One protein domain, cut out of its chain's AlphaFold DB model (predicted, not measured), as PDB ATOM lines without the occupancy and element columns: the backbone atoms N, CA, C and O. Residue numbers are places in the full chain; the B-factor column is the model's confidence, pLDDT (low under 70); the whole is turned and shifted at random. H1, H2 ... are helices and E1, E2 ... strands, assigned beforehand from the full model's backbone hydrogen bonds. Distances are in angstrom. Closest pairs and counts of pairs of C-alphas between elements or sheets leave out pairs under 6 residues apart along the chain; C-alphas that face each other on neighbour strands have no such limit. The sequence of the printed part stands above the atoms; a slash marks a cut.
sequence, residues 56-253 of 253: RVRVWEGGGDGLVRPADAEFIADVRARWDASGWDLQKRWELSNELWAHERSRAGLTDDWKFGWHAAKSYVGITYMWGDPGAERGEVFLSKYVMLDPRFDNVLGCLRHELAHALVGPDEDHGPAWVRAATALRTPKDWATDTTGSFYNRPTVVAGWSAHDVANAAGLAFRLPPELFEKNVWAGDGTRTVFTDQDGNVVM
ATOM      1  N   ARG A  56      -8.038  19.627  37.732       96.00
ATOM      2  CA  ARG A  56      -8.725  19.099  38.913       96.00
ATOM      3  C   ARG A  56      -7.979  19.471  40.193       96.00
ATOM      4  O   ARG A  56      -6.790  19.184  40.349       96.00
ATOM      5  N   VAL A  57      -8.702  20.055  41.139       95.69
ATOM      6  CA  VAL A  57      -8.213  20.414  42.471       95.69
ATOM      7  C   VAL A  57      -9.063  19.732  43.537       95.69
ATOM      8  O   VAL A  57     -10.244  19.461  43.345       95.69
ATOM      9  N   ARG A  58      -8.448  19.409  44.676       93.88
ATOM     10  CA  ARG A  58      -9.200  18.917  45.833       93.88
ATOM     11  C   ARG A  58      -9.875  20.110  46.496       93.88
ATOM     12  O   ARG A  58      -9.163  21.035  46.881       93.88
ATOM     13  N   VAL A  59     -11.187  20.026  46.669       94.75
ATOM     14  CA  VAL A  59     -12.001  21.068  47.296       94.75
ATOM     15  C   VAL A  59     -12.692  20.571  48.563       94.75
ATOM     16  O   VAL A  59     -12.791  19.360  48.784       94.75
ATOM     17  N   TRP A  60     -13.112  21.510  49.407       94.25
ATOM     18  CA  TRP A  60     -14.073  21.273  50.492       94.25
ATOM     19  C   TRP A  60     -15.515  21.314  49.954       94.25
ATOM     20  O   TRP A  60     -15.719  21.636  48.786       94.25
ATOM     21  N   GLU A  61     -16.507  20.983  50.784       91.56
ATOM     22  CA  GLU A  61     -17.916  20.846  50.365       91.56
ATOM     23  C   GLU A  61     -18.472  22.128  49.709       91.56
ATOM     24  O   GLU A  61     -19.133  22.044  48.677       91.56
ATOM     25  N   GLY A  62     -18.093  23.314  50.206       90.75
ATOM     26  CA  GLY A  62     -18.455  24.614  49.618       90.75
ATOM     27  C   GLY A  62     -17.520  25.144  48.524       90.75
ATOM     28  O   GLY A  62     -17.727  26.249  48.019       90.75
ATOM     29  N   GLY A  63     -16.477  24.393  48.163       93.00
ATOM     30  CA  GLY A  63     -15.401  24.830  47.268       93.00
ATOM     31  C   GLY A  63     -15.682  24.636  45.778       93.00
ATOM     32  O   GLY A  63     -14.749  24.681  44.980       93.00
ATOM     33  N   GLY A  64     -16.939  24.414  45.390       93.44
ATOM     34  CA  GLY A  64     -17.347  24.287  43.990       93.44
ATOM     35  C   GLY A  64     -17.158  22.889  43.396       93.44
ATOM     36  O   GLY A  64     -17.091  21.890  44.107       93.44
ATOM     37  N   ASP A  65     -17.093  22.811  42.065       95.12
ATOM     38  CA  ASP A  65     -17.030  21.542  41.313       95.12
ATOM     39  C   ASP A  65     -15.637  20.870  41.302       95.12
ATOM     40  O   ASP A  65     -15.484  19.742  40.824       95.12
ATOM     41  N   GLY A  66     -14.614  21.544  41.837       95.00
ATOM     42  CA  GLY A  66     -13.233  21.062  41.863       95.00
ATOM     43  C   GLY A  66     -12.510  21.104  40.514       95.00
ATOM     44  O   GLY A  66     -11.444  20.494  40.382       95.00
ATOM     45  N   LEU A  67     -13.049  21.815  39.521       96.25
ATOM     46  CA  LEU A  67     -12.467  21.987  38.192       96.25
ATOM     47  C   LEU A  67     -12.100  23.455  37.952       96.25
ATOM     48  O   LEU A  67     -12.947  24.306  37.684       96.25
ATOM     49  N   VAL A  68     -10.799  23.750  37.981       97.31
ATOM     50  CA  VAL A  68     -10.294  25.078  37.622       97.31
ATOM     51  C   VAL A  68     -10.066  25.133  36.118       97.31
ATOM     52  O   VAL A  68      -9.085  24.593  35.609       97.31
ATOM     53  N   ARG A  69     -10.961  25.819  35.413       96.81
ATOM     54  CA  ARG A  69     -10.917  26.010  33.956       96.81
ATOM     55  C   ARG A  69      -9.737  26.911  33.550       96.81
ATOM     56  O   ARG A  69      -9.210  27.650  34.392       96.81
ATOM     57  N   PRO A  70      -9.278  26.883  32.288       94.56
ATOM     58  CA  PRO A  70      -8.208  27.767  31.832       94.56
ATOM     59  C   PRO A  70      -8.623  29.247  31.880       94.56
ATOM     60  O   PRO A  70      -9.797  29.594  31.794       94.56
ATOM     61  N   ALA A  71      -7.634  30.132  32.029       91.94
ATOM     62  CA  ALA A  71      -7.853  31.575  31.954       91.94
ATOM     63  C   ALA A  71      -8.161  31.997  30.511       91.94
ATOM     64  O   ALA A  71      -7.399  31.640  29.610       91.94
ATOM     65  N   ASP A  72      -9.187  32.822  30.316       95.50
ATOM     66  CA  ASP A  72      -9.424  33.493  29.040       95.50
ATOM     67  C   ASP A  72      -8.431  34.657  28.886       95.50
ATOM     68  O   ASP A  72      -8.518  35.690  29.555       95.50
ATOM     69  N   ALA A  73      -7.428  34.463  28.031       95.44
ATOM     70  CA  ALA A  73      -6.372  35.447  27.831       95.44
ATOM     71  C   ALA A  73      -6.884  36.743  27.181       95.44
ATOM     72  O   ALA A  73      -6.338  37.806  27.480       95.44
ATOM     73  N   GLU A  74      -7.909  36.667  26.328       97.75
ATOM     74  CA  GLU A  74      -8.482  37.835  25.655       97.75
ATOM     75  C   GLU A  74      -9.289  38.670  26.647       97.75
ATOM     76  O   GLU A  74      -9.057  39.875  26.758       97.75
ATOM     77  N   PHE A  75     -10.137  38.024  27.454       97.94
ATOM     78  CA  PHE A  75     -10.870  38.690  28.534       97.94
ATOM     79  C   PHE A  75      -9.921  39.375  29.526       97.94
ATOM     80  O   PHE A  75     -10.080  40.555  29.842       97.94
ATOM     81  N   ILE A  76      -8.887  38.667  29.992       98.06
ATOM     82  CA  ILE A  76      -7.922  39.227  30.948       98.06
ATOM     83  C   ILE A  76      -7.142  40.403  30.338       98.06
ATOM     84  O   ILE A  76      -6.847  41.373  31.044       98.06
ATOM     85  N   ALA A  77      -6.797  40.341  29.049       98.25
ATOM     86  CA  ALA A  77      -6.127  41.441  28.359       98.25
ATOM     87  C   ALA A  77      -7.040  42.668  28.204       98.25
ATOM     88  O   ALA A  77      -6.584  43.791  28.431       98.25
ATOM     89  N   ASP A  78      -8.318  42.464  27.879       98.50
ATOM     90  CA  ASP A  78      -9.312  43.533  27.775       98.50
ATOM     91  C   ASP A  78      -9.557  44.228  29.125       98.50
ATOM     92  O   ASP A  78      -9.434  45.453  29.228       98.50
ATOM     93  N   VAL A  79      -9.810  43.460  30.194       98.38
ATOM     94  CA  VAL A  79      -9.994  44.025  31.542       98.38
ATOM     95  C   VAL A  79      -8.748  44.798  31.975       98.38
ATOM     96  O   VAL A  79      -8.875  45.895  32.517       98.38
ATOM     97  N   ARG A  80      -7.539  44.287  31.692       98.50
ATOM     98  CA  ARG A  80      -6.284  45.004  31.971       98.50
ATOM     99  C   ARG A  80      -6.216  46.335  31.226       98.50
ATOM    100  O   ARG A  80      -5.911  47.349  31.845       98.50
ATOM    101  N   ALA A  81      -6.510  46.354  29.929       98.38
ATOM    102  CA  ALA A  81      -6.468  47.585  29.142       98.38
ATOM    103  C   ALA A  81      -7.450  48.638  29.686       98.38
ATOM    104  O   ALA A  81      -7.098  49.812  29.822       98.38
ATOM    105  N   ARG A  82      -8.662  48.214  30.070       98.50
ATOM    106  CA  ARG A  82      -9.660  49.086  30.710       98.50
ATOM    107  C   ARG A  82      -9.229  49.539  32.108       98.50
ATOM    108  O   ARG A  82      -9.482  50.686  32.472       98.50
ATOM    109  N   TRP A  83      -8.548  48.681  32.868       98.19
ATOM    110  CA  TRP A  83      -7.971  49.025  34.169       98.19
ATOM    111  C   TRP A  83      -6.914  50.118  34.038       98.19
ATOM    112  O   TRP A  83      -6.995  51.138  34.721       98.19
ATOM    113  N   ASP A  84      -5.967  49.948  33.116       97.06
ATOM    114  CA  ASP A  84      -4.890  50.907  32.871       97.06
ATOM    115  C   ASP A  84      -5.451  52.260  32.391       97.06
ATOM    116  O   ASP A  84      -4.994  53.320  32.829       97.06
ATOM    117  N   ALA A  85      -6.501  52.241  31.561       97.69
ATOM    118  CA  ALA A  85      -7.191  53.443  31.095       97.69
ATOM    119  C   ALA A  85      -8.021  54.154  32.183       97.69
ATOM    120  O   ALA A  85      -8.283  55.350  32.062       97.69
ATOM    121  N   SER A  86      -8.428  53.454  33.250       95.94
ATOM    122  CA  SER A  86      -9.292  54.010  34.306       95.94
ATOM    123  C   SER A  86      -8.603  55.040  35.212       95.94
ATOM    124  O   SER A  86      -9.263  55.729  35.993       95.94
ATOM    125  N   GLY A  87      -7.272  55.161  35.158       91.00
ATOM    126  CA  GLY A  87      -6.539  56.037  36.071       91.00
ATOM    127  C   GLY A  87      -6.784  55.631  37.525       91.00
ATOM    128  O   GLY A  87      -6.572  54.476  37.865       91.00
ATOM    129  N   TRP A  88      -7.226  56.551  38.387       89.56
ATOM    130  CA  TRP A  88      -7.573  56.278  39.798       89.56
ATOM    131  C   TRP A  88      -9.094  56.285  40.052       89.56
ATOM    132  O   TRP A  88      -9.532  56.512  41.179       89.56
ATOM    133  N   ASP A  89      -9.903  56.061  39.014       92.38
ATOM    134  CA  ASP A  89     -11.363  56.043  39.120       92.38
ATOM    135  C   ASP A  89     -11.856  54.786  39.855       92.38
ATOM    136  O   ASP A  89     -11.924  53.689  39.293       92.38
ATOM    137  N   LEU A  90     -12.206  54.947  41.136       93.38
ATOM    138  CA  LEU A  90     -12.692  53.848  41.967       93.38
ATOM    139  C   LEU A  90     -14.022  53.273  41.475       93.38
ATOM    140  O   LEU A  90     -14.227  52.071  41.615       93.38
ATOM    141  N   GLN A  91     -14.909  54.090  40.899       94.94
ATOM    142  CA  GLN A  91     -16.162  53.584  40.345       94.94
ATOM    143  C   GLN A  91     -15.852  52.625  39.203       94.94
ATOM    144  O   GLN A  91     -16.317  51.484  39.201       94.94
ATOM    145  N   LYS A  92     -14.987  53.051  38.277       96.69
ATOM    146  CA  LYS A  92     -14.639  52.207  37.139       96.69
ATOM    147  C   LYS A  92     -13.895  50.942  37.563       96.69
ATOM    148  O   LYS A  92     -14.173  49.856  37.059       96.69
ATOM    149  N   ARG A  93     -12.973  51.057  38.519       96.75
ATOM    150  CA  ARG A  93     -12.226  49.915  39.074       96.75
ATOM    151  C   ARG A  93     -13.120  48.947  39.842       96.75
ATOM    152  O   ARG A  93     -12.865  47.745  39.811       96.75
ATOM    153  N   TRP A  94     -14.176  49.436  40.485       96.50
ATOM    154  CA  TRP A  94     -15.189  48.596  41.117       96.50
ATOM    155  C   TRP A  94     -15.968  47.770  40.090       96.50
ATOM    156  O   TRP A  94     -16.068  46.553  40.243       96.50
ATOM    157  N   GLU A  95     -16.449  48.396  39.012       97.44
ATOM    158  CA  GLU A  95     -17.118  47.695  37.903       97.44
ATOM    159  C   GLU A  95     -16.219  46.593  37.322       97.44
ATOM    160  O   GLU A  95     -16.619  45.432  37.255       97.44
ATOM    161  N   LEU A  96     -14.966  46.933  37.004       98.44
ATOM    162  CA  LEU A  96     -13.989  45.984  36.459       98.44
ATOM    163  C   LEU A  96     -13.664  44.846  37.436       98.44
ATOM    164  O   LEU A  96     -13.458  43.712  37.010       98.44
ATOM    165  N   SER A  97     -13.634  45.124  38.741       98.31
ATOM    166  CA  SER A  97     -13.414  44.092  39.762       98.31
ATOM    167  C   SER A  97     -14.587  43.110  39.840       98.31
ATOM    168  O   SER A  97     -14.356  41.919  40.019       98.31
ATOM    169  N   ASN A  98     -15.828  43.574  39.650       98.06
ATOM    170  CA  ASN A  98     -17.009  42.700  39.600       98.06
ATOM    171  C   ASN A  98     -17.035  41.838  38.334       98.06
ATOM    172  O   ASN A  98     -17.344  40.649  38.415       98.06
ATOM    173  N   GLU A  99     -16.672  42.405  37.179       98.19
ATOM    174  CA  GLU A  99     -16.499  41.631  35.942       98.19
ATOM    175  C   GLU A  99     -15.434  40.541  36.125       98.19
ATOM    176  O   GLU A  99     -15.656  39.375  35.786       98.19
ATOM    177  N   LEU A 100     -14.294  40.907  36.721       98.19
ATOM    178  CA  LEU A 100     -13.201  39.980  36.984       98.19
ATOM    179  C   LEU A 100     -13.599  38.883  37.979       98.19
ATOM    180  O   LEU A 100     -13.272  37.718  37.757       98.19
ATOM    181  N   TRP A 101     -14.324  39.239  39.043       98.12
ATOM    182  CA  TRP A 101     -14.894  38.287  39.995       98.12
ATOM    183  C   TRP A 101     -15.808  37.284  39.305       98.12
ATOM    184  O   TRP A 101     -15.607  36.083  39.459       98.12
ATOM    185  N   ALA A 102     -16.788  37.750  38.528       97.56
ATOM    186  CA  ALA A 102     -17.742  36.868  37.865       97.56
ATOM    187  C   ALA A 102     -17.027  35.855  36.955       97.56
ATOM    188  O   ALA A 102     -17.347  34.664  36.982       97.56
ATOM    189  N   HIS A 103     -16.020  36.321  36.211       97.81
ATOM    190  CA  HIS A 103     -15.200  35.472  35.358       97.81
ATOM    191  C   HIS A 103     -14.377  34.454  36.161       97.81
ATOM    192  O   HIS A 103     -14.478  33.250  35.928       97.81
ATOM    193  N   GLU A 104     -13.571  34.910  37.124       98.31
ATOM    194  CA  GLU A 104     -12.646  34.036  37.855       98.31
ATOM    195  C   GLU A 104     -13.372  33.092  38.832       98.31
ATOM    196  O   GLU A 104     -12.930  31.958  39.003       98.31
ATOM    197  N   ARG A 105     -14.519  33.492  39.402       97.81
ATOM    198  CA  ARG A 105     -15.395  32.622  40.210       97.81
ATOM    199  C   ARG A 105     -15.942  31.461  39.381       97.81
ATOM    200  O   ARG A 105     -15.821  30.309  39.791       97.81
ATOM    201  N   SER A 106     -16.505  31.764  38.208       97.25
ATOM    202  CA  SER A 106     -17.015  30.748  37.275       97.25
ATOM    203  C   SER A 106     -15.896  29.809  36.824       97.25
ATOM    204  O   SER A 106     -16.031  28.586  36.849       97.25
ATOM    205  N   ARG A 107     -14.729  30.377  36.507       96.75
ATOM    206  CA  ARG A 107     -13.536  29.614  36.144       96.75
ATOM    207  C   ARG A 107     -13.078  28.671  37.261       96.75
ATOM    208  O   ARG A 107     -12.650  27.560  36.963       96.75
ATOM    209  N   ALA A 108     -13.169  29.100  38.518       97.50
ATOM    210  CA  ALA A 108     -12.862  28.289  39.692       97.50
ATOM    211  C   ALA A 108     -13.937  27.227  40.002       97.50
ATOM    212  O   ALA A 108     -13.716  26.399  40.879       97.50
ATOM    213  N   GLY A 109     -15.082  27.244  39.310       96.19
ATOM    214  CA  GLY A 109     -16.169  26.290  39.531       96.19
ATOM    215  C   GLY A 109     -17.011  26.572  40.776       96.19
ATOM    216  O   GLY A 109     -17.734  25.688  41.234       96.19
ATOM    217  N   LEU A 110     -16.919  27.781  41.338       95.75
ATOM    218  CA  LEU A 110     -17.705  28.194  42.502       95.75
ATOM    219  C   LEU A 110     -19.139  28.572  42.097       95.75
ATOM    220  O   LEU A 110     -19.364  29.191  41.055       95.75
ATOM    221  N   THR A 111     -20.110  28.252  42.954       91.94
ATOM    222  CA  THR A 111     -21.540  28.535  42.738       91.94
ATOM    223  C   THR A 111     -21.867  30.027  42.844       91.94
ATOM    224  O   THR A 111     -21.052  30.833  43.298       91.94
ATOM    225  N   ASP A 112     -23.071  30.421  42.411       88.62
ATOM    226  CA  ASP A 112     -23.565  31.812  42.468       88.62
ATOM    227  C   ASP A 112     -23.864  32.300  43.898       88.62
ATOM    228  O   ASP A 112     -24.088  33.496  44.128       88.62
ATOM    229  N   ASP A 113     -23.833  31.391  44.872       86.69
ATOM    230  CA  ASP A 113     -23.977  31.716  46.289       86.69
ATOM    231  C   ASP A 113     -22.726  32.387  46.856       86.69
ATOM    232  O   ASP A 113     -22.829  33.131  47.829       86.69
ATOM    233  N   TRP A 114     -21.571  32.223  46.202       91.69
ATOM    234  CA  TRP A 114     -20.365  32.965  46.545       91.69
ATOM    235  C   TRP A 114     -20.503  34.444  46.196       91.69
ATOM    236  O   TRP A 114     -20.811  34.810  45.055       91.69
ATOM    237  N   LYS A 115     -20.229  35.310  47.171       91.44
ATOM    238  CA  LYS A 115     -20.383  36.760  47.024       91.44
ATOM    239  C   LYS A 115     -19.049  37.489  46.995       91.44
ATOM    240  O   LYS A 115     -18.038  37.010  47.503       91.44
ATOM    241  N   PHE A 116     -19.078  38.676  46.399       94.31
ATOM    242  CA  PHE A 116     -17.938  39.574  46.298       94.31
ATOM    243  C   PHE A 116     -18.256  40.903  46.957       94.31
ATOM    244  O   PHE A 116     -19.321  41.480  46.728       94.31
ATOM    245  N   GLY A 117     -17.321  41.395  47.755       93.38
ATOM    246  CA  GLY A 117     -17.461  42.660  48.451       93.38
ATOM    247  C   GLY A 117     -16.156  43.432  48.538       93.38
ATOM    248  O   GLY A 117     -15.128  43.076  47.955       93.38
ATOM    249  N   TRP A 118     -16.201  44.526  49.290       93.19
ATOM    250  CA  TRP A 118     -15.051  45.383  49.522       93.19
ATOM    251  C   TRP A 118     -14.863  45.728  50.995       93.19
ATOM    252  O   TRP A 118     -15.805  45.740  51.781       93.19
ATOM    253  N   HIS A 119     -13.638  46.087  51.366       88.75
ATOM    254  CA  HIS A 119     -13.332  46.596  52.700       88.75
ATOM    255  C   HIS A 119     -12.378  47.792  52.663       88.75
ATOM    256  O   HIS A 119     -11.789  48.132  51.634       88.75
ATOM    257  N   ALA A 120     -12.220  48.459  53.809       86.19
ATOM    258  CA  ALA A 120     -11.309  49.598  53.979       86.19
ATOM    259  C   ALA A 120     -10.183  49.336  54.994       86.19
ATOM    260  O   ALA A 120      -9.438  50.257  55.333       86.19
ATOM    261  N   ALA A 121     -10.051  48.104  55.502       82.56
ATOM    262  CA  ALA A 121      -8.929  47.732  56.357       82.56
ATOM    263  C   ALA A 121      -7.575  47.960  55.655       82.56
ATOM    264  O   ALA A 121      -7.433  47.730  54.455       82.56
ATOM    265  N   LYS A 122      -6.580  48.406  56.435       80.25
ATOM    266  CA  LYS A 122      -5.182  48.610  55.999       80.25
ATOM    267  C   LYS A 122      -4.228  47.525  56.523       80.25
ATOM    268  O   LYS A 122      -3.016  47.670  56.420       80.25
ATOM    269  N   SER A 123      -4.770  46.476  57.140       79.38
ATOM    270  CA  SER A 123      -4.018  45.380  57.768       79.38
ATOM    271  C   SER A 123      -3.946  44.111  56.914       79.38
ATOM    272  O   SER A 123      -3.077  43.283  57.154       79.38
ATOM    273  N   TYR A 124      -4.825  43.966  55.921       86.44
ATOM    274  CA  TYR A 124      -4.873  42.865  54.949       86.44
ATOM    275  C   TYR A 124      -5.407  43.398  53.618       86.44
ATOM    276  O   TYR A 124      -5.948  44.504  53.576       86.44
ATOM    277  N   VAL A 125      -5.175  42.685  52.516       89.50
ATOM    278  CA  VAL A 125      -5.487  43.173  51.157       89.50
ATOM    279  C   VAL A 125      -6.705  42.487  50.544       89.50
ATOM    280  O   VAL A 125      -7.444  43.124  49.794       89.50
ATOM    281  N   GLY A 126      -6.916  41.227  50.902       92.38
ATOM    282  CA  GLY A 126      -8.125  40.469  50.649       92.38
ATOM    283  C   GLY A 126      -8.424  39.592  51.858       92.38
ATOM    284  O   GLY A 126      -7.578  39.448  52.750       92.38
ATOM    285  N   ILE A 127      -9.650  39.091  51.919       91.50
ATOM    286  CA  ILE A 127     -10.072  38.112  52.911       91.50
ATOM    287  C   ILE A 127     -11.180  37.238  52.337       91.50
ATOM    288  O   ILE A 127     -12.031  37.707  51.575       91.50
ATOM    289  N   THR A 128     -11.173  35.976  52.750       93.56
ATOM    290  CA  THR A 128     -12.193  34.992  52.407       93.56
ATOM    291  C   THR A 128     -12.916  34.542  53.669       93.56
ATOM    292  O   THR A 128     -12.285  34.082  54.623       93.56
ATOM    293  N   TYR A 129     -14.243  34.641  53.668       90.25
ATOM    294  CA  TYR A 129     -15.105  34.050  54.685       90.25
ATOM    295  C   TYR A 129     -15.833  32.843  54.115       90.25
ATOM    296  O   TYR A 129     -16.233  32.829  52.957       90.25
ATOM    297  N   MET A 130     -15.994  31.829  54.953       89.19
ATOM    298  CA  MET A 130     -16.623  30.557  54.626       89.19
ATOM    299  C   MET A 130     -17.531  30.186  55.790       89.19
ATOM    300  O   MET A 130     -17.106  30.260  56.947       89.19
ATOM    301  N   TRP A 131     -18.783  29.857  55.498       85.06
ATOM    302  CA  TRP A 131     -19.808  29.599  56.505       85.06
ATOM    303  C   TRP A 131     -20.933  28.731  55.930       85.06
ATOM    304  O   TRP A 131     -20.904  28.364  54.759       85.06
ATOM    305  N   GLY A 132     -21.920  28.397  56.759       81.19
ATOM    306  CA  GLY A 132     -23.059  27.562  56.381       81.19
ATOM    307  C   GLY A 132     -23.009  26.186  57.037       81.19
ATOM    308  O   GLY A 132     -21.953  25.723  57.470       81.19
ATOM    309  N   ASP A 133     -24.179  25.565  57.145       83.75
ATOM    310  CA  ASP A 133     -24.310  24.181  57.596       83.75
ATOM    311  C   ASP A 133     -23.942  23.212  56.458       83.75
ATOM    312  O   ASP A 133     -24.002  23.604  55.288       83.75
ATOM    313  N   PRO A 134     -23.613  21.942  56.766       82.81
ATOM    314  CA  PRO A 134     -23.355  20.931  55.746       82.81
ATOM    315  C   PRO A 134     -24.483  20.842  54.703       82.81
ATOM    316  O   PRO A 134     -25.647  20.623  55.053       82.81
ATOM    317  N   GLY A 135     -24.137  21.000  53.425       83.25
ATOM    318  CA  GLY A 135     -25.059  21.053  52.287       83.25
ATOM    319  C   GLY A 135     -25.664  22.434  51.989       83.25
ATOM    320  O   GLY A 135     -26.506  22.543  51.096       83.25
ATOM    321  N   ALA A 136     -25.276  23.471  52.732       86.19
ATOM    322  CA  ALA A 136     -25.673  24.864  52.532       86.19
ATOM    323  C   ALA A 136     -24.464  25.812  52.650       86.19
ATOM    324  O   ALA A 136     -24.599  26.949  53.115       86.19
ATOM    325  N   GLU A 137     -23.285  25.332  52.263       87.88
ATOM    326  CA  GLU A 137     -22.029  26.062  52.347       87.88
ATOM    327  C   GLU A 137     -22.060  27.314  51.470       87.88
ATOM    328  O   GLU A 137     -22.499  27.312  50.319       87.88
ATOM    329  N   ARG A 138     -21.553  28.402  52.035       85.50
ATOM    330  CA  ARG A 138     -21.493  29.725  51.427       85.50
ATOM    331  C   ARG A 138     -20.131  30.334  51.682       85.50
ATOM    332  O   ARG A 138     -19.391  29.933  52.586       85.50
ATOM    333  N   GLY A 139     -19.815  31.345  50.893       89.25
ATOM    334  CA  GLY A 139     -18.586  32.077  51.091       89.25
ATOM    335  C   GLY A 139     -18.595  33.448  50.455       89.25
ATOM    336  O   GLY A 139     -19.410  33.784  49.595       89.25
ATOM    337  N   GLU A 140     -17.669  34.260  50.927       91.88
ATOM    338  CA  GLU A 140     -17.566  35.661  50.572       91.88
ATOM    339  C   GLU A 140     -16.097  36.011  50.393       91.88
ATOM    340  O   GLU A 140     -15.264  35.680  51.238       91.88
ATOM    341  N   VAL A 141     -15.782  36.698  49.301       94.56
ATOM    342  CA  VAL A 141     -14.451  37.249  49.050       94.56
ATOM    343  C   VAL A 141     -14.546  38.763  49.097       94.56
ATOM    344  O   VAL A 141     -15.305  39.374  48.346       94.56
ATOM    345  N   PHE A 142     -13.739  39.380  49.953       93.88
ATOM    346  CA  PHE A 142     -13.626  40.830  50.031       93.88
ATOM    347  C   PHE A 142     -12.247  41.270  49.579       93.88
ATOM    348  O   PHE A 142     -11.239  40.719  50.016       93.88
ATOM    349  N   LEU A 143     -12.200  42.309  48.746       94.44
ATOM    350  CA  LEU A 143     -10.954  42.994  48.414       94.44
ATOM    351  C   LEU A 143     -10.908  44.375  49.050       94.44
ATOM    352  O   LEU A 143     -11.898  45.105  49.127       94.44
ATOM    353  N   SER A 144      -9.717  44.792  49.444       91.88
ATOM    354  CA  SER A 144      -9.512  46.146  49.919       91.88
ATOM    355  C   SER A 144      -9.788  47.143  48.793       91.88
ATOM    356  O   SER A 144      -9.234  47.025  47.695       91.88
ATOM    357  N   LYS A 145     -10.548  48.213  49.062       91.25
ATOM    358  CA  LYS A 145     -10.700  49.345  48.119       91.25
ATOM    359  C   LYS A 145      -9.345  49.866  47.624       91.25
ATOM    360  O   LYS A 145      -9.207  50.400  46.532       91.25
ATOM    361  N   TYR A 146      -8.328  49.681  48.451       90.31
ATOM    362  CA  TYR A 146      -6.957  50.076  48.237       90.31
ATOM    363  C   TYR A 146      -6.227  49.216  47.190       90.31
ATOM    364  O   TYR A 146      -5.488  49.776  46.377       90.31
ATOM    365  N   VAL A 147      -6.474  47.901  47.117       92.06
ATOM    366  CA  VAL A 147      -5.968  47.087  45.993       92.06
ATOM    367  C   VAL A 147      -6.724  47.366  44.712       92.06
ATOM    368  O   VAL A 147      -6.114  47.433  43.646       92.06
ATOM    369  N   MET A 148      -8.016  47.673  44.827       93.88
ATOM    370  CA  MET A 148      -8.806  48.119  43.686       93.88
ATOM    371  C   MET A 148      -8.341  49.470  43.134       93.88
ATOM    372  O   MET A 148      -8.547  49.738  41.960       93.88
ATOM    373  N   LEU A 149      -7.652  50.295  43.929       91.94
ATOM    374  CA  LEU A 149      -7.002  51.541  43.495       91.94
ATOM    375  C   LEU A 149      -5.557  51.361  43.001       91.94
ATOM    376  O   LEU A 149      -4.967  52.316  42.499       91.94
ATOM    377  N   ASP A 150      -4.959  50.168  43.072       91.44
ATOM    378  CA  ASP A 150      -3.569  49.989  42.641       91.44
ATOM    379  C   ASP A 150      -3.421  50.170  41.116       91.44
ATOM    380  O   ASP A 150      -4.198  49.600  40.344       91.44
ATOM    381  N   PRO A 151      -2.436  50.945  40.628       90.38
ATOM    382  CA  PRO A 151      -2.227  51.130  39.192       90.38
ATOM    383  C   PRO A 151      -1.826  49.848  38.456       90.38
ATOM    384  O   PRO A 151      -1.963  49.792  37.243       90.38
ATOM    385  N   ARG A 152      -1.323  48.819  39.146       91.94
ATOM    386  CA  ARG A 152      -0.949  47.549  38.516       91.94
ATOM    387  C   ARG A 152      -2.106  46.561  38.620       91.94
ATOM    388  O   ARG A 152      -2.363  46.031  39.700       91.94
ATOM    389  N   PHE A 153      -2.726  46.249  37.485       95.31
ATOM    390  CA  PHE A 153      -3.794  45.248  37.379       95.31
ATOM    391  C   PHE A 153      -3.423  43.877  37.983       95.31
ATOM    392  O   PHE A 153      -4.248  43.222  38.614       95.31
ATOM    393  N   ASP A 154      -2.156  43.462  37.883       93.50
ATOM    394  CA  ASP A 154      -1.697  42.181  38.444       93.50
ATOM    395  C   ASP A 154      -1.900  42.062  39.962       93.50
ATOM    396  O   ASP A 154      -1.971  40.951  40.481       93.50
ATOM    397  N   ASN A 155      -2.023  43.185  40.678       92.75
ATOM    398  CA  ASN A 155      -2.297  43.169  42.110       92.75
ATOM    399  C   ASN A 155      -3.750  42.823  42.428       92.75
ATOM    400  O   ASN A 155      -3.982  42.008  43.314       92.75
ATOM    401  N   VAL A 156      -4.723  43.392  41.708       95.50
ATOM    402  CA  VAL A 156      -6.136  43.040  41.929       95.50
ATOM    403  C   VAL A 156      -6.402  41.602  41.489       95.50
ATOM    404  O   VAL A 156      -7.015  40.842  42.234       95.50
ATOM    405  N   LEU A 157      -5.847  41.187  40.344       97.00
ATOM    406  CA  LEU A 157      -5.969  39.814  39.859       97.00
ATOM    407  C   LEU A 157      -5.294  38.820  40.807       97.00
ATOM    408  O   LEU A 157      -5.847  37.762  41.102       97.00
ATOM    409  N   GLY A 158      -4.090  39.150  41.276       95.44
ATOM    410  CA  GLY A 158      -3.346  38.295  42.185       95.44
ATOM    411  C   GLY A 158      -4.025  38.146  43.539       95.44
ATOM    412  O   GLY A 158      -4.143  37.021  44.018       95.44
ATOM    413  N   CYS A 159      -4.538  39.242  44.101       95.69
ATOM    414  CA  CYS A 159      -5.316  39.213  45.335       95.69
ATOM    415  C   CYS A 159      -6.584  38.373  45.172       95.69
ATOM    416  O   CYS A 159      -6.838  37.485  45.973       95.69
ATOM    417  N   LEU A 160      -7.346  38.583  44.095       97.75
ATOM    418  CA  LEU A 160      -8.565  37.818  43.842       97.75
ATOM    419  C   LEU A 160      -8.295  36.313  43.730       97.75
ATOM    420  O   LEU A 160      -8.994  35.511  44.341       97.75
ATOM    421  N   ARG A 161      -7.261  35.916  42.981       97.81
ATOM    422  CA  ARG A 161      -6.886  34.501  42.837       97.81
ATOM    423  C   ARG A 161      -6.318  33.895  44.120       97.81
ATOM    424  O   ARG A 161      -6.445  32.691  44.318       97.81
ATOM    425  N   HIS A 162      -5.683  34.698  44.973       97.00
ATOM    426  CA  HIS A 162      -5.260  34.274  46.309       97.00
ATOM    427  C   HIS A 162      -6.474  33.899  47.163       97.00
ATOM    428  O   HIS A 162      -6.531  32.797  47.704       97.00
ATOM    429  N   GLU A 163      -7.474  34.778  47.213       97.06
ATOM    430  CA  GLU A 163      -8.703  34.539  47.973       97.06
ATOM    431  C   GLU A 163      -9.528  33.385  47.386       97.06
ATOM    432  O   GLU A 163      -9.969  32.497  48.111       97.06
ATOM    433  N   LEU A 164      -9.640  33.292  46.057       97.88
ATOM    434  CA  LEU A 164     -10.265  32.136  45.403       97.88
ATOM    435  C   LEU A 164      -9.546  30.818  45.730       97.88
ATOM    436  O   LEU A 164     -10.194  29.783  45.835       97.88
ATOM    437  N   ALA A 165      -8.226  30.824  45.928       97.44
ATOM    438  CA  ALA A 165      -7.522  29.618  46.354       97.44
ATOM    439  C   ALA A 165      -7.950  29.182  47.765       97.44
ATOM    440  O   ALA A 165      -8.153  27.985  47.962       97.44
ATOM    441  N   HIS A 166      -8.157  30.118  48.703       97.12
ATOM    442  CA  HIS A 166      -8.754  29.812  50.013       97.12
ATOM    443  C   HIS A 166     -10.188  29.298  49.868       97.12
ATOM    444  O   HIS A 166     -10.530  28.274  50.460       97.12
ATOM    445  N   ALA A 167     -10.989  29.945  49.017       96.88
ATOM    446  CA  ALA A 167     -12.361  29.540  48.731       96.88
ATOM    447  C   ALA A 167     -12.470  28.093  48.232       96.88
ATOM    448  O   ALA A 167     -13.421  27.397  48.568       96.88
ATOM    449  N   LEU A 168     -11.487  27.618  47.464       97.31
ATOM    450  CA  LEU A 168     -11.456  26.246  46.961       97.31
ATOM    451  C   LEU A 168     -11.075  25.219  48.029       97.31
ATOM    452  O   LEU A 168     -11.584  24.103  47.994       97.31
ATOM    453  N   VAL A 169     -10.165  25.538  48.951       96.06
ATOM    454  CA  VAL A 169      -9.587  24.532  49.866       96.06
ATOM    455  C   VAL A 169     -10.252  24.467  51.234       96.06
ATOM    456  O   VAL A 169     -10.111  23.450  51.913       96.06
ATOM    457  N   GLY A 170     -11.012  25.497  51.602       92.94
ATOM    458  CA  GLY A 170     -11.802  25.512  52.824       92.94
ATOM    459  C   GLY A 170     -11.099  26.162  54.021       92.94
ATOM    460  O   GLY A 170      -9.921  26.516  53.951       92.94
ATOM    461  N   PRO A 171     -11.822  26.315  55.144       88.56
ATOM    462  CA  PRO A 171     -11.394  27.121  56.293       88.56
ATOM    463  C   PRO A 171     -10.253  26.506  57.121       88.56
ATOM    464  O   PRO A 171      -9.596  27.219  57.878       88.56
ATOM    465  N   ASP A 172     -10.017  25.200  56.994       88.06
ATOM    466  CA  ASP A 172      -8.996  24.484  57.768       88.06
ATOM    467  C   ASP A 172      -7.602  24.531  57.122       88.06
ATOM    468  O   ASP A 172      -6.605  24.181  57.760       88.06
ATOM    469  N   GLU A 173      -7.521  24.936  55.851       87.31
ATOM    470  CA  GLU A 173      -6.271  25.000  55.100       87.31
ATOM    471  C   GLU A 173      -5.827  26.461  54.941       87.31
ATOM    472  O   GLU A 173      -6.444  27.269  54.249       87.31
ATOM    473  N   ASP A 174      -4.698  26.774  55.575       88.62
ATOM    474  CA  ASP A 174      -3.952  28.018  55.368       88.62
ATOM    475  C   ASP A 174      -3.180  27.962  54.023       88.62
ATOM    476  O   ASP A 174      -3.612  27.293  53.087       88.62
ATOM    477  N   HIS A 175      -1.985  28.547  53.873       93.19
ATOM    478  CA  HIS A 175      -1.153  28.375  52.656       93.19
ATOM    479  C   HIS A 175      -0.462  26.998  52.541       93.19
ATOM    480  O   HIS A 175       0.686  26.880  52.096       93.19
ATOM    481  N   GLY A 176      -1.140  25.932  52.970       92.19
ATOM    482  CA  GLY A 176      -0.645  24.560  52.944       92.19
ATOM    483  C   GLY A 176      -0.587  23.942  51.536       92.19
ATOM    484  O   GLY A 176      -0.870  24.589  50.523       92.19
ATOM    485  N   PRO A 177      -0.175  22.665  51.410       93.88
ATOM    486  CA  PRO A 177      -0.004  22.025  50.110       93.88
ATOM    487  C   PRO A 177      -1.272  21.975  49.252       93.88
ATOM    488  O   PRO A 177      -1.148  21.943  48.026       93.88
ATOM    489  N   ALA A 178      -2.469  21.897  49.850       94.81
ATOM    490  CA  ALA A 178      -3.705  21.933  49.070       94.81
ATOM    491  C   ALA A 178      -3.928  23.330  48.492       94.81
ATOM    492  O   ALA A 178      -4.155  23.449  47.286       94.81
ATOM    493  N   TRP A 179      -3.728  24.365  49.307       96.19
ATOM    494  CA  TRP A 179      -3.817  25.754  48.872       96.19
ATOM    495  C   TRP A 179      -2.820  26.081  47.760       96.19
ATOM    496  O   TRP A 179      -3.201  26.613  46.723       96.19
ATOM    497  N   VAL A 180      -1.555  25.668  47.896       95.06
ATOM    498  CA  VAL A 180      -0.527  25.901  46.862       95.06
ATOM    499  C   VAL A 180      -0.914  25.262  45.526       95.06
ATOM    500  O   VAL A 180      -0.664  25.842  44.466       95.06
ATOM    501  N   ARG A 181      -1.538  24.076  45.545       95.56
ATOM    502  CA  ARG A 181      -2.052  23.440  44.322       95.56
ATOM    503  C   ARG A 181      -3.216  24.226  43.724       95.56
ATOM    504  O   ARG A 181      -3.199  24.450  42.517       95.56
ATOM    505  N   ALA A 182      -4.166  24.677  44.543       96.75
ATOM    506  CA  ALA A 182      -5.281  25.507  44.093       96.75
ATOM    507  C   ALA A 182      -4.792  26.838  43.492       96.75
ATOM    508  O   ALA A 182      -5.122  27.158  42.354       96.75
ATOM    509  N   ALA A 183      -3.902  27.553  44.184       96.69
ATOM    510  CA  ALA A 183      -3.281  28.785  43.697       96.69
ATOM    511  C   ALA A 183      -2.491  28.566  42.390       96.69
ATOM    512  O   ALA A 183      -2.526  29.392  41.478       96.69
ATOM    513  N   THR A 184      -1.811  27.423  42.252       96.25
ATOM    514  CA  THR A 184      -1.116  27.060  41.006       96.25
ATOM    515  C   THR A 184      -2.103  26.828  39.860       96.25
ATOM    516  O   THR A 184      -1.891  27.356  38.768       96.25
ATOM    517  N   ALA A 185      -3.194  26.094  40.103       96.75
ATOM    518  CA  ALA A 185      -4.248  25.850  39.115       96.75
ATOM    519  C   ALA A 185      -4.936  27.156  38.677       96.75
ATOM    520  O   ALA A 185      -5.145  27.398  37.488       96.75
ATOM    521  N   LEU A 186      -5.185  28.064  39.626       96.94
ATOM    522  CA  LEU A 186      -5.714  29.403  39.356       96.94
ATOM    523  C   LEU A 186      -4.715  30.311  38.628       96.94
ATOM    524  O   LEU A 186      -5.113  31.335  38.069       96.94
ATOM    525  N   ARG A 187      -3.438  29.920  38.543       96.19
ATOM    526  CA  ARG A 187      -2.339  30.758  38.042       96.19
ATOM    527  C   ARG A 187      -2.233  32.058  38.844       96.19
ATOM    528  O   ARG A 187      -2.123  33.147  38.271       96.19
ATOM    529  N   THR A 188      -2.298  31.947  40.169       95.00
ATOM    530  CA  THR A 188      -2.031  33.053  41.091       95.00
ATOM    531  C   THR A 188      -0.592  33.541  40.871       95.00
ATOM    532  O   THR A 188       0.333  32.721  40.859       95.00
ATOM    533  N   PRO A 189      -0.360  34.850  40.653       90.38
ATOM    534  CA  PRO A 189       0.984  35.392  40.503       90.38
ATOM    535  C   PRO A 189       1.863  35.039  41.706       90.38
ATOM    536  O   PRO A 189       1.392  35.021  42.838       90.38
ATOM    537  N   LYS A 190       3.157  34.789  41.475       85.94
ATOM    538  CA  LYS A 190       4.074  34.276  42.511       85.94
ATOM    539  C   LYS A 190       4.132  35.146  43.766       85.94
ATOM    540  O   LYS A 190       4.138  34.606  44.865       85.94
ATOM    541  N   ASP A 191       4.118  36.466  43.600       84.31
ATOM    542  CA  ASP A 191       4.163  37.419  44.719       84.31
ATOM    543  C   ASP A 191       2.878  37.401  45.564       84.31
ATOM    544  O   ASP A 191       2.877  37.859  46.703       84.31
ATOM    545  N   TRP A 192       1.805  36.830  45.016       88.50
ATOM    546  CA  TRP A 192       0.523  36.596  45.673       88.50
ATOM    547  C   TRP A 192       0.338  35.131  46.084       88.50
ATOM    548  O   TRP A 192      -0.639  34.806  46.735       88.50
ATOM    549  N   ALA A 193       1.259  34.225  45.754       84.81
ATOM    550  CA  ALA A 193       1.186  32.810  46.121       84.81
ATOM    551  C   ALA A 193       1.849  32.528  47.492       84.81
ATOM    552  O   ALA A 193       2.561  31.536  47.647       84.81
ATOM    553  N   THR A 194       1.694  33.440  48.460       79.12
ATOM    554  CA  THR A 194       2.356  33.407  49.780       79.12
ATOM    555  C   THR A 194       1.610  34.272  50.807       79.12
ATOM    556  O   THR A 194       0.865  35.174  50.433       79.12
ATOM    557  N   ASP A 195       1.895  34.062  52.093       63.97
ATOM    558  CA  ASP A 195       1.286  34.709  53.273       63.97
ATOM    559  C   ASP A 195       1.723  36.183  53.501       63.97
ATOM    560  O   ASP A 195       1.448  36.821  54.514       63.97
ATOM    561  N   THR A 196       2.487  36.774  52.575       56.25
ATOM    562  CA  THR A 196       3.204  38.042  52.811       56.25
ATOM    563  C   THR A 196       2.714  39.174  51.921       56.25
ATOM    564  O   THR A 196       3.479  39.739  51.139       56.25
ATOM    565  N   THR A 197       1.453  39.567  52.074       56.75
ATOM    566  CA  THR A 197       0.925  40.790  51.442       56.75
ATOM    567  C   THR A 197       1.207  42.054  52.266       56.75
ATOM    568  O   THR A 197       0.980  43.163  51.791       56.75
ATOM    569  N   GLY A 198       1.802  41.940  53.465       55.38
ATOM    570  CA  GLY A 198       2.135  43.086  54.329       55.38
ATOM    571  C   GLY A 198       3.064  44.138  53.696       55.38
ATOM    572  O   GLY A 198       3.073  45.292  54.117       55.38
ATOM    573  N   SER A 199       3.816  43.787  52.646       65.94
ATOM    574  CA  SER A 199       4.631  44.741  51.876       65.94
ATOM    575  C   SER A 199       3.804  45.629  50.937       65.94
ATOM    576  O   SER A 199       4.276  46.696  50.536       65.94
ATOM    577  N   PHE A 200       2.569  45.235  50.612       78.25
ATOM    578  CA  PHE A 200       1.686  45.955  49.699       78.25
ATOM    579  C   PHE A 200       1.386  47.371  50.205       78.25
ATOM    580  O   PHE A 200       1.591  48.344  49.477       78.25
ATOM    581  N   TYR A 201       1.023  47.488  51.487       73.94
ATOM    582  CA  TYR A 201       0.723  48.761  52.153       73.94
ATOM    583  C   TYR A 201       1.948  49.673  52.339       73.94
ATOM    584  O   TYR A 201       1.785  50.851  52.640       73.94
ATOM    585  N   ASN A 202       3.166  49.174  52.105       78.06
ATOM    586  CA  ASN A 202       4.403  49.949  52.243       78.06
ATOM    587  C   ASN A 202       4.888  50.566  50.918       78.06
ATOM    588  O   ASN A 202       5.925  51.230  50.887       78.06
ATOM    589  N   ARG A 203       4.175  50.356  49.803       82.00
ATOM    590  CA  ARG A 203       4.566  50.892  48.490       82.00
ATOM    591  C   ARG A 203       4.270  52.402  48.414       82.00
ATOM    592  O   ARG A 203       3.112  52.791  48.540       82.00
ATOM    593  N   PRO A 204       5.255  53.277  48.133       81.88
ATOM    594  CA  PRO A 204       5.047  54.730  48.199       81.88
ATOM    595  C   PRO A 204       3.936  55.271  47.289       81.88
ATOM    596  O   PRO A 204       3.130  56.093  47.717       81.88
ATOM    597  N   THR A 205       3.852  54.791  46.043       78.31
ATOM    598  CA  THR A 205       2.816  55.221  45.083       78.31
ATOM    599  C   THR A 205       1.413  54.834  45.532       78.31
ATOM    600  O   THR A 205       0.452  55.564  45.317       78.31
ATOM    601  N   VAL A 206       1.328  53.686  46.186       78.81
ATOM    602  CA  VAL A 206       0.109  53.101  46.710       78.81
ATOM    603  C   VAL A 206      -0.376  53.919  47.915       78.81
ATOM    604  O   VAL A 206      -1.497  54.421  47.905       78.81
ATOM    605  N   VAL A 207       0.509  54.197  48.879       84.31
ATOM    606  CA  VAL A 207       0.222  55.073  50.032       84.31
ATOM    607  C   VAL A 207      -0.223  56.473  49.597       84.31
ATOM    608  O   VAL A 207      -1.190  57.010  50.143       84.31
ATOM    609  N   ALA A 208       0.460  57.068  48.615       85.25
ATOM    610  CA  ALA A 208       0.139  58.406  48.124       85.25
ATOM    611  C   ALA A 208      -1.253  58.465  47.476       85.25
ATOM    612  O   ALA A 208      -2.059  59.327  47.831       85.25
ATOM    613  N   GLY A 209      -1.562  57.530  46.572       83.75
ATOM    614  CA  GLY A 209      -2.859  57.498  45.897       83.75
ATOM    615  C   GLY A 209      -4.022  57.214  46.847       83.75
ATOM    616  O   GLY A 209      -5.068  57.852  46.759       83.75
ATOM    617  N   TRP A 210      -3.825  56.339  47.834       86.88
ATOM    618  CA  TRP A 210      -4.835  56.093  48.865       86.88
ATOM    619  C   TRP A 210      -5.075  57.290  49.762       86.88
ATOM    620  O   TRP A 210      -6.221  57.571  50.093       86.88
ATOM    621  N   SER A 211      -4.012  57.998  50.142       87.94
ATOM    622  CA  SER A 211      -4.132  59.211  50.950       87.94
ATOM    623  C   SER A 211      -4.911  60.284  50.190       87.94
ATOM    624  O   SER A 211      -5.810  60.898  50.756       87.94
ATOM    625  N   ALA A 212      -4.636  60.456  48.892       87.25
ATOM    626  CA  ALA A 212      -5.399  61.361  48.035       87.25
ATOM    627  C   ALA A 212      -6.880  60.955  47.948       87.25
ATOM    628  O   ALA A 212      -7.760  61.801  48.105       87.25
ATOM    629  N   HIS A 213      -7.164  59.662  47.770       87.69
ATOM    630  CA  HIS A 213      -8.535  59.158  47.730       87.69
ATOM    631  C   HIS A 213      -9.258  59.310  49.079       87.69
ATOM    632  O   HIS A 213     -10.424  59.696  49.115       87.69
ATOM    633  N   ASP A 214      -8.595  59.021  50.201       87.94
ATOM    634  CA  ASP A 214      -9.169  59.176  51.541       87.94
ATOM    635  C   ASP A 214      -9.503  60.657  51.821       87.94
ATOM    636  O   ASP A 214     -10.583  60.946  52.338       87.94
ATOM    637  N   VAL A 215      -8.641  61.596  51.405       89.81
ATOM    638  CA  VAL A 215      -8.909  63.045  51.486       89.81
ATOM    639  C   VAL A 215     -10.091  63.446  50.600       89.81
ATOM    640  O   VAL A 215     -10.994  64.137  51.070       89.81
ATOM    641  N   ALA A 216     -10.130  62.992  49.345       87.88
ATOM    642  CA  ALA A 216     -11.240  63.279  48.435       87.88
ATOM    643  C   ALA A 216     -12.572  62.720  48.965       87.88
ATOM    644  O   ALA A 216     -13.595  63.399  48.908       87.88
ATOM    645  N   ASN A 217     -12.563  61.522  49.554       86.62
ATOM    646  CA  ASN A 217     -13.740  60.932  50.187       86.62
ATOM    647  C   ASN A 217     -14.196  61.728  51.421       86.62
ATOM    648  O   ASN A 217     -15.388  61.997  51.562       86.62
ATOM    649  N   ALA A 218     -13.264  62.155  52.283       87.19
ATOM    650  CA  ALA A 218     -13.568  63.005  53.439       87.19
ATOM    651  C   ALA A 218     -14.157  64.366  53.028       87.19
ATOM    652  O   ALA A 218     -15.019  64.900  53.721       87.19
ATOM    653  N   ALA A 219     -13.740  64.893  51.875       91.00
ATOM    654  CA  ALA A 219     -14.288  66.109  51.279       91.00
ATOM    655  C   ALA A 219     -15.617  65.894  50.522       91.00
ATOM    656  O   ALA A 219     -16.196  66.861  50.034       91.00
ATOM    657  N   GLY A 220     -16.104  64.652  50.394       89.31
ATOM    658  CA  GLY A 220     -17.314  64.333  49.628       89.31
ATOM    659  C   GLY A 220     -17.146  64.427  48.106       89.31
ATOM    660  O   GLY A 220     -18.135  64.564  47.396       89.31
ATOM    661  N   LEU A 221     -15.907  64.367  47.611       87.69
ATOM    662  CA  LEU A 221     -15.546  64.523  46.197       87.69
ATOM    663  C   LEU A 221     -15.196  63.198  45.501       87.69
ATOM    664  O   LEU A 221     -14.983  63.186  44.293       87.69
ATOM    665  N   ALA A 222     -15.096  62.096  46.249       86.69
ATOM    666  CA  ALA A 222     -14.807  60.773  45.700       86.69
ATOM    667  C   ALA A 222     -16.073  59.921  45.574       86.69
ATOM    668  O   ALA A 222     -17.015  60.057  46.361       86.69
ATOM    669  N   PHE A 223     -16.049  58.987  44.622       87.25
ATOM    670  CA  PHE A 223     -17.041  57.923  44.542       87.25
ATOM    671  C   PHE A 223     -17.062  57.099  45.837       87.25
ATOM    672  O   PHE A 223     -16.017  56.794  46.422       87.25
ATOM    673  N   ARG A 224     -18.264  56.719  46.272       86.06
ATOM    674  CA  ARG A 224     -18.472  55.852  47.432       86.06
ATOM    675  C   ARG A 224     -18.858  54.471  46.940       86.06
ATOM    676  O   ARG A 224     -19.877  54.322  46.276       86.06
ATOM    677  N   LEU A 225     -18.038  53.482  47.285       86.75
ATOM    678  CA  LEU A 225     -18.360  52.083  47.036       86.75
ATOM    679  C   LEU A 225     -19.676  51.700  47.738       86.75
ATOM    680  O   LEU A 225     -19.988  52.289  48.782       86.75
ATOM    681  N   PRO A 226     -20.427  50.724  47.198       84.50
ATOM    682  CA  PRO A 226     -21.756  50.404  47.700       84.50
ATOM    683  C   PRO A 226     -21.694  49.912  49.159       84.50
ATOM    684  O   PRO A 226     -21.001  48.924  49.430       84.50
ATOM    685  N   PRO A 227     -22.333  50.598  50.127       78.56
ATOM    686  CA  PRO A 227     -22.240  50.258  51.551       78.56
ATOM    687  C   PRO A 227     -22.789  48.868  51.884       78.56
ATOM    688  O   PRO A 227     -22.448  48.300  52.920       78.56
ATOM    689  N   GLU A 228     -23.624  48.326  51.010       69.38
ATOM    690  CA  GLU A 228     -24.241  47.024  51.137       69.38
ATOM    691  C   GLU A 228     -23.319  45.847  50.835       69.38
ATOM    692  O   GLU A 228     -23.586  44.740  51.287       69.38
ATOM    693  N   LEU A 229     -22.206  46.099  50.145       75.12
ATOM    694  CA  LEU A 229     -21.164  45.115  49.842       75.12
ATOM    695  C   LEU A 229     -19.908  45.341  50.698       75.12
ATOM    696  O   LEU A 229     -18.824  44.863  50.361       75.12
ATOM    697  N   PHE A 230     -20.036  46.123  51.773       76.81
ATOM    698  CA  PHE A 230     -18.939  46.445  52.676       76.81
ATOM    699  C   PHE A 230     -18.728  45.342  53.717       76.81
ATOM    700  O   PHE A 230     -19.669  44.923  54.389       76.81
ATOM    701  N   GLU A 231     -17.473  44.949  53.929       76.31
ATOM    702  CA  GLU A 231     -17.073  44.069  55.027       76.31
ATOM    703  C   GLU A 231     -17.339  44.755  56.377       76.31
ATOM    704  O   GLU A 231     -16.532  45.539  56.898       76.31
ATOM    705  N   LYS A 232     -18.496  44.473  56.974       63.28
ATOM    706  CA  LYS A 232     -18.794  44.942  58.322       63.28
ATOM    707  C   LYS A 232     -18.123  44.013  59.329       63.28
ATOM    708  O   LYS A 232     -18.562  42.887  59.547       63.28
ATOM    709  N   ASN A 233     -17.111  44.531  60.020       52.44
ATOM    710  CA  ASN A 233     -16.596  43.934  61.250       52.44
ATOM    711  C   ASN A 233     -17.649  44.079  62.365       52.44
ATOM    712  O   ASN A 233     -17.562  44.983  63.194       52.44
ATOM    713  N   VAL A 234     -18.673  43.227  62.369       48.69
ATOM    714  CA  VAL A 234     -19.663  43.176  63.450       48.69
ATOM    715  C   VAL A 234     -19.359  41.944  64.286       48.69
ATOM    716  O   VAL A 234     -19.712  40.833  63.931       48.69
ATOM    717  N   TRP A 235     -18.675  42.146  65.410       44.25
ATOM    718  CA  TRP A 235     -18.802  41.242  66.549       44.25
ATOM    719  C   TRP A 235     -19.985  41.740  67.373       44.25
ATOM    720  O   TRP A 235     -19.810  42.300  68.456       44.25
ATOM    721  N   ALA A 236     -21.201  41.611  66.843       42.97
ATOM    722  CA  ALA A 236     -22.347  41.597  67.736       42.97
ATOM    723  C   ALA A 236     -22.124  40.358  68.605       42.97
ATOM    724  O   ALA A 236     -21.755  39.304  68.092       42.97
ATOM    725  N   GLY A 237     -22.232  40.476  69.925       41.69
ATOM    726  CA  GLY A 237     -21.951  39.378  70.859       41.69
ATOM    727  C   GLY A 237     -22.813  38.112  70.678       41.69
ATOM    728  O   GLY A 237     -22.800  37.268  71.565       41.69
ATOM    729  N   ASP A 238     -23.560  37.995  69.575       49.59
ATOM    730  CA  ASP A 238     -24.333  36.841  69.114       49.59
ATOM    731  C   ASP A 238     -23.573  35.923  68.135       49.59
ATOM    732  O   ASP A 238     -24.038  34.820  67.862       49.59
ATOM    733  N   GLY A 239     -22.396  36.332  67.647       44.03
ATOM    734  CA  GLY A 239     -21.544  35.497  66.795       44.03
ATOM    735  C   GLY A 239     -21.887  35.501  65.302       44.03
ATOM    736  O   GLY A 239     -21.288  34.720  64.564       44.03
ATOM    737  N   THR A 240     -22.786  36.372  64.831       45.88
ATOM    738  CA  THR A 240     -23.034  36.548  63.389       45.88
ATOM    739  C   THR A 240     -21.943  37.413  62.748       45.88
ATOM    740  O   THR A 240     -21.559  38.449  63.291       45.88
ATOM    741  N   ARG A 241     -21.376  36.962  61.619       54.00
ATOM    742  CA  ARG A 241     -20.186  37.561  60.992       54.00
ATOM    743  C   ARG A 241     -20.458  37.872  59.521       54.00
ATOM    744  O   ARG A 241     -20.784  36.965  58.771       54.00
ATOM    745  N   THR A 242     -20.261  39.145  59.175       52.72
ATOM    746  CA  THR A 242     -20.403  39.768  57.847       52.72
ATOM    747  C   THR A 242     -21.824  39.747  57.284       52.72
ATOM    748  O   THR A 242     -22.543  38.763  57.348       52.72
ATOM    749  N   VAL A 243     -22.280  40.910  56.823       54.00
ATOM    750  CA  VAL A 243     -23.673  41.132  56.445       54.00
ATOM    751  C   VAL A 243     -23.692  41.957  55.172       54.00
ATOM    752  O   VAL A 243     -23.333  43.141  55.211       54.00
ATOM    753  N   PHE A 244     -24.166  41.360  54.082       58.28
ATOM    754  CA  PHE A 244     -24.662  42.138  52.957       58.28
ATOM    755  C   PHE A 244     -25.912  42.875  53.408       58.28
ATOM    756  O   PHE A 244     -26.735  42.303  54.120       58.28
ATOM    757  N   THR A 245     -26.065  44.142  53.029       55.31
ATOM    758  CA  THR A 245     -27.393  44.748  53.138       55.31
ATOM    759  C   THR A 245     -28.156  44.603  51.832       55.31
ATOM    760  O   THR A 245     -27.565  44.510  50.763       55.31
ATOM    761  N   ASP A 246     -29.476  44.525  51.881       58.16
ATOM    762  CA  ASP A 246     -30.256  44.757  50.670       58.16
ATOM    763  C   ASP A 246     -30.258  46.261  50.330       58.16
ATOM    764  O   ASP A 246     -29.645  47.090  51.014       58.16
ATOM    765  N   GLN A 247     -30.950  46.615  49.246       52.25
ATOM    766  CA  GLN A 247     -31.101  48.002  48.789       52.25
ATOM    767  C   GLN A 247     -31.811  48.898  49.820       52.25
ATOM    768  O   GLN A 247     -31.652  50.117  49.779       52.25
ATOM    769  N   ASP A 248     -32.544  48.296  50.757       53.81
ATOM    770  CA  ASP A 248     -33.271  48.973  51.828       53.81
ATOM    771  C   ASP A 248     -32.438  49.081  53.121       53.81
ATOM    772  O   ASP A 248     -32.870  49.681  54.109       53.81
ATOM    773  N   GLY A 249     -31.213  48.543  53.123       55.72
ATOM    774  CA  GLY A 249     -30.308  48.562  54.267       55.72
ATOM    775  C   GLY A 249     -30.553  47.441  55.282       55.72
ATOM    776  O   GLY A 249     -29.920  47.451  56.343       55.72
ATOM    777  N   ASN A 250     -31.427  46.475  54.983       58.00
ATOM    778  CA  ASN A 250     -31.669  45.329  55.858       58.00
ATOM    779  C   ASN A 250     -30.512  44.344  55.775       58.00
ATOM    780  O   ASN A 250     -29.965  44.108  54.707       58.00
ATOM    781  N   VAL A 251     -30.177  43.732  56.905       58.00
ATOM    782  CA  VAL A 251     -29.205  42.638  57.002       58.00
ATOM    783  C   VAL A 251     -29.716  41.428  56.214       58.00
ATOM    784  O   VAL A 251     -30.766  40.886  56.554       58.00
ATOM    785  N   VAL A 252     -28.963  40.983  55.209       57.66
ATOM    786  CA  VAL A 252     -29.200  39.731  54.483       57.66
ATOM    787  C   VAL A 252     -28.071  38.758  54.825       57.66
ATOM    788  O   VAL A 252     -26.897  39.101  54.684       57.66
ATOM    789  N   MET A 253     -28.450  37.568  55.302       54.50
ATOM    790  CA  MET A 253     -27.572  36.411  55.524       54.50
ATOM    791  C   MET A 253     -27.862  35.352  54.458       54.50
ATOM    792  O   MET A 253     -29.045  34.966  54.308       54.50
TER     793      MET A 253
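What this domain is: This is residues 56 to 253 of the 253 residues of the protein "Hypothetical protein" of Micromonas pusilla (UniProt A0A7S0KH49). A small twisted sheet of three strands has helices over one face: H4 covers E3 and E2, and H2 lies over E1, while H1 packs on H2 as the first half of a helical hairpin. H5 packs on H4, H6 lies beyond H3 at the other end, and a long tail, residues 219 to 253, folds back past the sheet on the side away from H2 and H4. The printed part has 198 residues, with six named helices and three named strands in the order H1 H2 E1 E2 E3 H3 H4 H5 H6. The sheet is mixed, in the order E1 E3 E2, and the class is mostly helix, though the named elements hold just 95 residues, under half. The whole is compact, with a radius of gyration of the C-alphas of 16.5 A and spans of 46 by 42 by 28 A.

How they stand to each other: After residues 56 to 72, which hold no named element, H1, residues 73 to 85, and H2, residues 90 to 107, form a helical hairpin. They touch, H1 with residues 79 to 83 alone and H2 with residues 92 to 100 alone, at a shallow tilt of 11 degrees, opposite ways; the closest C-alphas are those of Trp 83 and Arg 93, 6.6 A. E1, residues 115 to 119, is an edge strand and is parallel to the inner strand E3, residues 138 to 144, at 32 degrees, with N 117 and O 141 within hydrogen-bond range at 2.9 A. E2, residues 126 to 131, is the other edge strand and forms a hairpin with E3, antiparallel at 165 degrees, with N 129 and O 140 at 2.8 A. The sheet is only just strongly twisted, its C-alphas lying up to 4.3 A off the best plane. H3, residues 145 to 148, only grazes the sheet, and it touches H2, with Arg 93 and Met 148 closest by their C-alphas at 6.0 A. H4, residues 153 to 169, is the hub, touching four helices. H4 and H2 lie on the same face of the sheet, in two layers, helices on one face of a sheet. H4 is over E3 and E2 at a height over the sheet of 9.0 A and runs along the strands, at 22 degrees to E2 on the local plane. H2, at 9.9 A, is over E1 and only just slantwise to the strands, at 33 degrees to E1 on the local plane. H1 and H4 only just touch, with 3 pairs of C-alphas within 8 A. H5, residues 177 to 186, touches H4 at a steep tilt of 47 degrees, opposite ways, with Ala 165 and Ala 183 closest by their C-alphas at 5.1 A. H6, residues 204 to 218, is close but not clearly touching to H3, the C-alphas of Tyr 146 and Trp 210 being closest at 6.4 A. In H1, H2, H4, H5 and H6 every O i to N i+4 pair is within hydrogen-bond range; H3 is too short for such a pair.

Where its parts are: H1 begins at C-alpha 73, (-6.372, 35.447, 27.831), and spans 18.3 A. H2 and H4 each span 24.9 A, E3 20.4 A and H6 21.0 A. H4 begins at C-alpha 153, (-3.794, 45.248, 37.379), and H6 ends at C-alpha 218, (-13.568, 63.005, 53.439).

The domain as a whole: The two C-alphas farthest apart are those of Arg 56 and Ala 219, 48.9 A. The printed part has no cut, and the link from H5 to H6, 17 residues, is long. Residues 215 to 220, of which 215 to 218 belong to H6, stand free. The mean pLDDT of the printed part is 86.3, with residues 195 to 199, 228 and 232 to 253 under 70.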